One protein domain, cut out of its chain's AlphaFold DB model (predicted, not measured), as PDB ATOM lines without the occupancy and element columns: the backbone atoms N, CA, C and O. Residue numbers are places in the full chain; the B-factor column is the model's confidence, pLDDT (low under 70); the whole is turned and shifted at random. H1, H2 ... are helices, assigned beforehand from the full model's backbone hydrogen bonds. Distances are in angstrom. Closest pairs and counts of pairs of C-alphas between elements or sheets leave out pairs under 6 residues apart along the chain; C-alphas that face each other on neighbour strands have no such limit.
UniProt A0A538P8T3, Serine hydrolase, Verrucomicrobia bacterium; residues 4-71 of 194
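This is residues 4 to 71 of the 194 residues of the protein "Serine hydrolase" of Verrucomicrobia bacterium (UniProt A0A538P8T3). Three helices spread like arms from one junction, where the end of H1 at Thr 14 comes near the end of H2 at Arg 34 and the beginning of H3 at Ala 36, while a fourth helix, H4, crosses one side of H2. A long stretch without a named element, residues 44 to 62, leads back from the far end of H3 to H4. The printed part has 68 residues with four named helices, in the order H1, H2, H3, H4, and no named strand; the class is all helix. The whole is compact, with a radius of gyration of the C-alphas of 11.9 A, and its C-alphas span 34 by 27 by 20 A.

The longest helices by residues are H1 and H2, with 11 residues each. H2 comprises residues 24 to 34 and is 14.9 A long from first to last C-alpha; C-alpha 24 is at (40.709, -21.704, -36.211). H1 comprises residues 4 to 14 and is 15.4 A long, beginning with C-alpha 4 at (14.718, -24.209, -37.659). H3, residues 36 to 43, measures 10.5 A. H4, residues 63 to 70, measures 10.0 A and ends with C-alpha 70 at (36.810, -19.659, -44.752).

H2 and H1 touch, and their closest C-alphas, those of Arg 34 and Thr 14, are 5.2 A apart. Their lines are about perpendicular, at 79 degrees. H1 also touches H3, with the closest C-alphas, those of Thr 14 and Ala 36, 6.0 A apart. H1 and H3 run the same way at a steep tilt of 67 degrees. H2 and H3 meet only through their link. H2 and H4 only just touch, with 3 pairs of C-alphas within 8 A; the closest are those of Ala 31 and Ala 67, 6.8 A apart. Their lines are about perpendicular, at 80 degrees. H4 is apart from H1 and from H3. In H1, H2, H3 and H4, every O i to N i+4 pair is within hydrogen-bond range.

The two C-alphas farthest apart are those of Pro 20 and Gly 45, at 34.1 A. The C-alphas of Glu 4 and Phe 71, the first and last printed residues, are 22.9 A apart. The link from H2 to H3 is tight, with 1 residue, and the link from H1 to H2 is short, with 9 residues. The link from H3 to H4 is long, with 19 residues. The printed part has no cut. The mean pLDDT of the printed part is 95.2, and no printed residue is under 70.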
ATOM      1  N   GLU A   4      14.248 -23.662 -38.941       86.62
ATOM      2  CA  GLU A   4      14.718 -24.209 -37.659       86.62
ATOM      3  C   GLU A   4      14.632 -25.735 -37.581       86.62
ATOM      4  O   GLU A   4      15.576 -26.405 -37.159       86.62
ATOM      5  N   ALA A   5      13.533 -26.318 -38.069       90.50
ATOM      6  CA  ALA A   5      13.390 -27.774 -38.111       90.50
ATOM      7  C   ALA A   5      14.496 -28.427 -38.959       90.50
ATOM      8  O   ALA A   5      15.049 -29.464 -38.588       90.50
ATOM      9  N   THR A   6      14.862 -27.794 -40.079       91.12
ATOM     10  CA  THR A   6      15.951 -28.289 -40.932       91.12
ATOM     11  C   THR A   6      17.302 -28.099 -40.250       91.12
ATOM     12  O   THR A   6      18.134 -29.000 -40.301       91.12
ATOM     13  N   HIS A   7      17.524 -26.967 -39.573       92.75
ATOM     14  CA  HIS A   7      18.769 -26.715 -38.834       92.75
ATOM     15  C   HIS A   7      19.048 -27.804 -37.814       92.75
ATOM     16  O   HIS A   7      20.159 -28.330 -37.781       92.75
ATOM     17  N   TYR A   8      18.029 -28.144 -37.027       93.56
ATOM     18  CA  TYR A   8      18.133 -29.152 -35.986       93.56
ATOM     19  C   TYR A   8      18.531 -30.517 -36.555       93.56
ATOM     20  O   TYR A   8      19.438 -31.165 -36.037       93.56
ATOM     21  N   ILE A   9      17.924 -30.924 -37.675       94.62
ATOM     22  CA  ILE A   9      18.280 -32.180 -38.349       94.62
ATOM     23  C   ILE A   9      19.742 -32.159 -38.810       94.62
ATOM     24  O   ILE A   9      20.463 -33.128 -38.575       94.62
ATOM     25  N   VAL A  10      20.210 -31.070 -39.432       95.12
ATOM     26  CA  VAL A  10      21.609 -30.986 -39.893       95.12
ATOM     27  C   VAL A  10      22.577 -31.033 -38.705       95.12
ATOM     28  O   VAL A  10      23.603 -31.707 -38.785       95.12
ATOM     29  N   ASP A  11      22.260 -30.369 -37.593       95.50
ATOM     30  CA  ASP A  11      23.068 -30.407 -36.367       95.50
ATOM     31  C   ASP A  11      23.174 -31.813 -35.784       95.50
ATOM     32  O   ASP A  11      24.285 -32.299 -35.563       95.50
ATOM     33  N   LEU A  12      22.041 -32.503 -35.630       96.62
ATOM     34  CA  LEU A  12      22.014 -33.880 -35.144       96.62
ATOM     35  C   LEU A  12      22.808 -34.831 -36.041       96.62
ATOM     36  O   LEU A  12      23.606 -35.621 -35.542       96.62
ATOM     37  N   LEU A  13      22.615 -34.748 -37.361       96.00
ATOM     38  CA  LEU A  13      23.283 -35.639 -38.316       96.00
ATOM     39  C   LEU A  13      24.800 -35.446 -38.352       96.00
ATOM     40  O   LEU A  13      25.532 -36.378 -38.671       96.00
ATOM     41  N   THR A  14      25.270 -34.234 -38.061       96.88
ATOM     42  CA  THR A  14      26.692 -33.883 -38.168       96.88
ATOM     43  C   THR A  14      27.395 -33.818 -36.814       96.88
ATOM     44  O   THR A  14      28.619 -33.729 -36.773       96.88
ATOM     45  N   GLY A  15      26.657 -33.862 -35.700       96.94
ATOM     46  CA  GLY A  15      27.216 -33.652 -34.363       96.94
ATOM     47  C   GLY A  15      27.814 -32.252 -34.202       96.94
ATOM     48  O   GLY A  15      28.869 -32.093 -33.582       96.94
ATOM     49  N   THR A  16      27.181 -31.250 -34.814       96.62
ATOM     50  CA  THR A  16      27.612 -29.845 -34.770       96.62
ATOM     51  C   THR A  16      26.474 -28.945 -34.292       96.62
ATOM     52  O   THR A  16      25.337 -29.386 -34.169       96.62
ATOM     53  N   THR A  17      26.780 -27.682 -33.993       94.44
ATOM     54  CA  THR A  17      25.798 -26.675 -33.563       94.44
ATOM     55  C   THR A  17      26.087 -25.320 -34.197       94.44
ATOM     56  O   THR A  17      27.239 -25.026 -34.533       94.44
ATOM     57  N   SER A  18      25.065 -24.468 -34.311       92.69
ATOM     58  CA  SER A  18      25.240 -23.023 -34.549       92.69
ATOM     59  C   SER A  18      25.696 -22.292 -33.279       92.69
ATOM     60  O   SER A  18      25.540 -22.805 -32.170       92.69
ATOM     61  N   GLY A  19      26.251 -21.084 -33.423       94.00
ATOM     62  CA  GLY A  19      26.602 -20.217 -32.294       94.00
ATOM     63  C   GLY A  19      27.796 -19.299 -32.577       94.00
ATOM     64  O   GLY A  19      28.158 -19.132 -33.746       94.00
ATOM     65  N   PRO A  20      28.412 -18.724 -31.525       97.44
ATOM     66  CA  PRO A  20      29.568 -17.835 -31.640       97.44
ATOM     67  C   PRO A  20      30.716 -18.433 -32.455       97.44
ATOM     68  O   PRO A  20      30.822 -19.658 -32.587       97.44
ATOM     69  N   GLU A  21      31.561 -17.550 -32.981       98.12
ATOM     70  CA  GLU A  21      32.788 -17.901 -33.701       98.12
ATOM     71  C   GLU A  21      33.679 -18.840 -32.880       98.12
ATOM     72  O   GLU A  21      33.655 -18.835 -31.647       98.12
ATOM     73  N   LEU A  22      34.443 -19.667 -33.589       98.19
ATOM     74  CA  LEU A  22      35.355 -20.640 -32.997       98.19
ATOM     75  C   LEU A  22      36.810 -20.260 -33.310       98.19
ATOM     76  O   LEU A  22      37.073 -19.665 -34.364       98.19
ATOM     77  N   PRO A  23      37.773 -20.639 -32.451       98.25
ATOM     78  CA  PRO A  23      39.186 -20.622 -32.812       98.25
ATOM     79  C   PRO A  23      39.443 -21.421 -34.106       98.25
ATOM     80  O   PRO A  23      38.709 -22.375 -34.378       98.25
ATOM     81  N   PRO A  24      40.477 -21.087 -34.900       97.88
ATOM     82  CA  PRO A  24      40.709 -21.704 -36.211       97.88
ATOM     83  C   PRO A  24      40.731 -23.242 -36.212       97.88
ATOM     84  O   PRO A  24      40.094 -23.857 -37.068       97.88
ATOM     85  N   ASP A  25      41.391 -23.863 -35.233       98.00
ATOM     86  CA  ASP A  25      41.498 -25.325 -35.148       98.00
ATOM     87  C   ASP A  25      40.144 -25.984 -34.829       98.00
ATOM     88  O   ASP A  25      39.757 -26.980 -35.445       98.00
ATOM     89  N   GLU A  26      39.368 -25.389 -33.920       98.25
ATOM     90  CA  GLU A  26      38.013 -25.851 -33.599       98.25
ATOM     91  C   GLU A  26      37.047 -25.647 -34.771       98.25
ATOM     92  O   GLU A  26      36.200 -26.504 -35.034       98.25
ATOM     93  N   LEU A  27      37.192 -24.541 -35.507       98.44
ATOM     94  CA  LEU A  27      36.411 -24.276 -36.709       98.44
ATOM     95  C   LEU A  27      36.691 -25.325 -37.793       98.44
ATOM     96  O   LEU A  27      35.754 -25.784 -38.447       98.44
ATOM     97  N   ALA A  28      37.952 -25.725 -37.980       98.19
ATOM     98  CA  ALA A  28      38.320 -26.768 -38.935       98.19
ATOM     99  C   ALA A  28      37.684 -28.121 -38.570       98.19
ATOM    100  O   ALA A  28      37.085 -28.772 -39.429       98.19
ATOM    101  N   LEU A  29      37.724 -28.503 -37.288       98.19
ATOM    102  CA  LEU A  29      37.058 -29.714 -36.790       98.19
ATOM    103  C   LEU A  29      35.533 -29.643 -36.950       98.19
ATOM    104  O   LEU A  29      34.896 -30.617 -37.359       98.19
ATOM    105  N   TRP A  30      34.935 -28.489 -36.650       98.25
ATOM    106  CA  TRP A  30      33.508 -28.250 -36.853       98.25
ATOM    107  C   TRP A  30      33.127 -28.365 -38.334       98.25
ATOM    108  O   TRP A  30      32.134 -29.015 -38.663       98.25
ATOM    109  N   ALA A  31      33.929 -27.789 -39.234       97.25
ATOM    110  CA  ALA A  31      33.675 -27.807 -40.672       97.25
ATOM    111  C   ALA A  31      33.795 -29.222 -41.251       97.25
ATOM    112  O   ALA A  31      32.950 -29.618 -42.058       97.25
ATOM    113  N   ASP A  32      34.777 -30.008 -40.799       97.69
ATOM    114  CA  ASP A  32      34.892 -31.412 -41.189       97.69
ATOM    115  C   ASP A  32      33.661 -32.221 -40.759       97.69
ATOM    116  O   ASP A  32      33.061 -32.919 -41.581       97.69
ATOM    117  N   LYS A  33      33.215 -32.075 -39.505       97.94
ATOM    118  CA  LYS A  33      31.984 -32.716 -39.018       97.94
ATOM    119  C   LYS A  33      30.760 -32.290 -39.829       97.94
ATOM    120  O   LYS A  33      29.998 -33.139 -40.297       97.94
ATOM    121  N   ARG A  34      30.606 -30.984 -40.075       96.69
ATOM    122  CA  ARG A  34      29.507 -30.419 -40.872       96.69
ATOM    123  C   ARG A  34      29.474 -30.997 -42.291       96.69
ATOM    124  O   ARG A  34      28.398 -31.214 -42.846       96.69
ATOM    125  N   ASN A  35      30.634 -31.316 -42.861       97.25
ATOM    126  CA  ASN A  35      30.760 -31.877 -44.204       97.25
ATOM    127  C   ASN A  35      30.306 -33.349 -44.334       97.25
ATOM    128  O   ASN A  35      30.361 -33.909 -45.433       97.25
ATOM    129  N   ALA A  36      29.822 -33.988 -43.260       97.56
ATOM    130  CA  ALA A  36      29.353 -35.376 -43.300       97.56
ATOM    131  C   ALA A  36      28.241 -35.615 -44.336       97.56
ATOM    132  O   ALA A  36      28.252 -36.646 -45.006       97.56
ATOM    133  N   VAL A  37      27.335 -34.649 -44.535       96.25
ATOM    134  CA  VAL A  37      26.248 -34.764 -45.527       96.25
ATOM    135  C   VAL A  37      26.804 -34.855 -46.953       96.25
ATOM    136  O   VAL A  37      26.377 -35.707 -47.728       96.25
ATOM    137  N   ASN A  38      27.817 -34.050 -47.290       97.31
ATOM    138  CA  ASN A  38      28.482 -34.139 -48.592       97.31
ATOM    139  C   ASN A  38      29.178 -35.484 -48.781       97.31
ATOM    140  O   ASN A  38      29.054 -36.086 -49.842       97.31
ATOM    141  N   ARG A  39      29.886 -35.977 -47.754       97.38
ATOM    142  CA  ARG A  39      30.541 -37.293 -47.818       97.38
ATOM    143  C   ARG A  39      29.536 -38.419 -48.040       97.38
ATOM    144  O   ARG A  39      29.812 -39.314 -48.833       97.38
ATOM    145  N   TYR A  40      28.372 -38.351 -47.395       97.06
ATOM    146  CA  TYR A  40      27.298 -39.318 -47.604       97.06
ATOM    147  C   TYR A  40      26.853 -39.352 -49.073       97.06
ATOM    148  O   TYR A  40      26.939 -40.400 -49.709       97.06
ATOM    149  N   PHE A  41      26.478 -38.211 -49.655       97.38
ATOM    150  CA  PHE A  41      26.060 -38.174 -51.060       97.38
ATOM    151  C   PHE A  41      27.198 -38.516 -52.034       97.38
ATOM    152  O   PHE A  41      26.969 -39.223 -53.017       97.38
ATOM    153  N   ALA A  42      28.435 -38.104 -51.744       97.62
ATOM    154  CA  ALA A  42      29.602 -38.495 -52.532       97.62
ATOM    155  C   ALA A  42      29.810 -40.020 -52.524       97.62
ATOM    156  O   ALA A  42      30.094 -40.599 -53.570       97.62
ATOM    157  N   SER A  43      29.596 -40.690 -51.383       97.62
ATOM    158  CA  SER A  43      29.679 -42.159 -51.291       97.62
ATOM    159  C   SER A  43      28.612 -42.881 -52.124       97.62
ATOM    160  O   SER A  43      28.825 -44.011 -52.554       97.62
ATOM    161  N   LEU A  44      27.494 -42.207 -52.411       97.06
ATOM    162  CA  LEU A  44      26.440 -42.672 -53.317       97.06
ATOM    163  C   LEU A  44      26.705 -42.286 -54.788       97.06
ATOM    164  O   LEU A  44      25.870 -42.534 -55.660       97.06
ATOM    165  N   GLY A  45      27.846 -41.659 -55.084       97.25
ATOM    166  CA  GLY A  45      28.234 -41.243 -56.431       97.25
ATOM    167  C   GLY A  45      27.554 -39.962 -56.916       97.25
ATOM    168  O   GLY A  45      27.433 -39.765 -58.123       97.25
ATOM    169  N   TYR A  46      27.059 -39.111 -56.016       97.75
ATOM    170  CA  TYR A  46      26.625 -37.765 -56.388       97.75
ATOM    171  C   TYR A  46      27.844 -36.856 -56.542       97.75
ATOM    172  O   TYR A  46      28.739 -36.838 -55.698       97.75
ATOM    173  N   THR A  47      27.857 -36.070 -57.611       95.38
ATOM    174  CA  THR A  47      28.952 -35.160 -57.965       95.38
ATOM    175  C   THR A  47      28.416 -33.755 -58.198       95.38
ATOM    176  O   THR A  47      27.237 -33.589 -58.493       95.38
ATOM    177  N   ASN A  48      29.291 -32.748 -58.130       95.19
ATOM    178  CA  ASN A  48      28.952 -31.349 -58.425       95.19
ATOM    179  C   ASN A  48      27.822 -30.787 -57.543       95.19
ATOM    180  O   ASN A  48      26.989 -30.017 -58.011       95.19
ATOM    181  N   ILE A  49      27.797 -31.169 -56.264       97.19
ATOM    182  CA  ILE A  49      26.853 -30.645 -55.273       97.19
ATOM    183  C   ILE A  49      27.580 -30.171 -54.013       97.19
ATOM    184  O   ILE A  49      28.675 -30.633 -53.693       97.19
ATOM    185  N   ASN A  50      26.931 -29.277 -53.274       97.31
ATOM    186  CA  ASN A  50      27.266 -28.928 -51.903       97.31
ATOM    187  C   ASN A  50      25.975 -28.814 -51.085       97.31
ATOM    188  O   ASN A  50      25.124 -27.980 -51.378       97.31
ATOM    189  N   VAL A  51      25.833 -29.649 -50.063       96.06
ATOM    190  CA  VAL A  51      24.610 -29.804 -49.259       96.06
ATOM    191  C   VAL A  51      24.913 -29.812 -47.757       96.06
ATOM    192  O   VAL A  51      24.178 -30.390 -46.960       96.06
ATOM    193  N   ASN A  52      26.021 -29.186 -47.357       94.88
ATOM    194  CA  ASN A  52      26.489 -29.156 -45.970       94.88
ATOM    195  C   ASN A  52      26.109 -27.877 -45.203       94.88
ATOM    196  O   ASN A  52      26.514 -27.722 -44.054       94.88
ATOM    197  N   LYS A  53      25.361 -26.947 -45.808       93.06
ATOM    198  CA  LYS A  53      24.914 -25.711 -45.146       93.06
ATOM    199  C   LYS A  53      23.445 -25.801 -44.753       93.06
ATOM    200  O   LYS A  53      22.634 -26.430 -45.434       93.06
ATOM    201  N   LYS A  54      23.088 -25.101 -43.682       92.50
ATOM    202  CA  LYS A  54      21.698 -24.919 -43.260       92.50
ATOM    203  C   LYS A  54      20.962 -23.902 -44.149       92.50
ATOM    204  O   LYS A  54      21.604 -22.985 -44.665       92.50
ATOM    205  N   PRO A  55      19.634 -24.031 -44.335       89.12
ATOM    206  CA  PRO A  55      18.826 -22.998 -44.984       89.12
ATOM    207  C   PRO A  55      18.520 -21.862 -44.002       89.12
ATOM    208  O   PRO A  55      17.962 -22.122 -42.947       89.12
ATOM    209  N   TRP A  56      18.827 -20.609 -44.324       86.00
ATOM    210  CA  TRP A  56      18.650 -19.492 -43.385       86.00
ATOM    211  C   TRP A  56      17.425 -18.646 -43.716       86.00
ATOM    212  O   TRP A  56      17.217 -18.307 -44.877       86.00
ATOM    213  N   CYS A  57      16.660 -18.287 -42.685       82.31
ATOM    214  CA  CYS A  57      15.558 -17.331 -42.788       82.31
ATOM    215  C   CYS A  57      16.067 -15.896 -42.529       82.31
ATOM    216  O   CYS A  57      15.822 -15.018 -43.343       82.31
ATOM    217  N   GLU A  58      16.880 -15.699 -41.483       82.56
ATOM    218  CA  GLU A  58      17.466 -14.396 -41.091       82.56
ATOM    219  C   GLU A  58      18.975 -14.281 -41.412       82.56
ATOM    220  O   GLU A  58      19.673 -13.386 -40.946       82.56
ATOM    221  N   GLY A  59      19.500 -15.212 -42.214       86.69
ATOM    222  CA  GLY A  59      20.924 -15.308 -42.554       86.69
ATOM    223  C   GLY A  59      21.784 -16.098 -41.545       86.69
ATOM    224  O   GLY A  59      21.340 -16.405 -40.438       86.69
ATOM    225  N   PRO A  60      23.008 -16.500 -41.942       92.12
ATOM    226  CA  PRO A  60      23.952 -17.197 -41.068       92.12
ATOM    227  C   PRO A  60      24.572 -16.253 -40.025       92.12
ATOM    228  O   PRO A  60      24.753 -15.062 -40.275       92.12
ATOM    229  N   TYR A  61      24.973 -16.807 -38.878       93.44
ATOM    230  CA  TYR A  61      25.634 -16.072 -37.793       93.44
ATOM    231  C   TYR A  61      26.841 -16.837 -37.221       93.44
ATOM    232  O   TYR A  61      26.886 -18.071 -37.244       93.44
ATOM    233  N   GLY A  62      27.804 -16.089 -36.670       95.94
ATOM    234  CA  GLY A  62      28.938 -16.614 -35.909       95.94
ATOM    235  C   GLY A  62      29.745 -17.631 -36.708       95.94
ATOM    236  O   GLY A  62      30.141 -17.362 -37.844       95.94
ATOM    237  N   ARG A  63      29.948 -18.830 -36.149       96.88
ATOM    238  CA  ARG A  63      30.756 -19.873 -36.804       96.88
ATOM    239  C   ARG A  63      30.219 -20.322 -38.165       96.88
ATOM    240  O   ARG A  63      30.993 -20.769 -39.003       96.88
ATOM    241  N   GLU A  64      28.917 -20.177 -38.417       96.00
ATOM    242  CA  GLU A  64      28.329 -20.490 -39.726       96.00
ATOM    243  C   GLU A  64      28.834 -19.493 -40.780       96.00
ATOM    244  O   GLU A  64      29.330 -19.899 -41.832       96.00
ATOM    245  N   THR A  65      28.814 -18.194 -40.464       96.31
ATOM    246  CA  THR A  65      29.384 -17.129 -41.310       96.31
ATOM    247  C   THR A  65      30.895 -17.287 -41.459       96.31
ATOM    248  O   THR A  65      31.415 -17.233 -42.576       96.31
ATOM    249  N   GLN A  66      31.597 -17.575 -40.358       97.00
ATOM    250  CA  GLN A  66      33.036 -17.846 -40.354       97.00
ATOM    251  C   GLN A  66      33.385 -18.992 -41.320       97.00
ATOM    252  O   GLN A  66      34.281 -18.857 -42.157       97.00
ATOM    253  N   ALA A  67      32.628 -20.093 -41.281       96.25
ATOM    254  CA  ALA A  67      32.835 -21.241 -42.155       96.25
ATOM    255  C   ALA A  67      32.471 -20.972 -43.625       96.25
ATOM    256  O   ALA A  67      33.105 -21.527 -44.520       96.25
ATOM    257  N   ILE A  68      31.453 -20.149 -43.905       95.31
ATOM    258  CA  ILE A  68      31.099 -19.717 -45.274       95.31
ATOM    259  C   ILE A  68      32.235 -18.895 -45.904       95.31
ATOM    260  O   ILE A  68      32.544 -19.057 -47.091       95.31
ATOM    261  N   ASN A  69      32.868 -18.033 -45.108       96.25
ATOM    262  CA  ASN A  69      33.966 -17.186 -45.565       96.25
ATOM    263  C   ASN A  69      35.266 -17.981 -45.740       96.25
ATOM    264  O   ASN A  69      35.958 -17.791 -46.740       96.25
ATOM    265  N   THR A  70      35.543 -18.910 -44.819       96.88
ATOM    266  CA  THR A  70      36.810 -19.659 -44.752       96.88
ATOM    267  C   THR A  70      36.864 -20.845 -45.718       96.88
ATOM    268  O   THR A  70      37.871 -21.038 -46.392       96.88
ATOM    269  N   PHE A  71      35.790 -21.636 -45.830       95.31
ATOM    270  CA  PHE A  71      35.793 -22.879 -46.613       95.31
ATOM    271  C   PHE A  71      34.953 -22.753 -47.884       95.31
ATOM    272  O   PHE A  71      33.876 -22.149 -47.885       95.31
TER     273      PHE A  71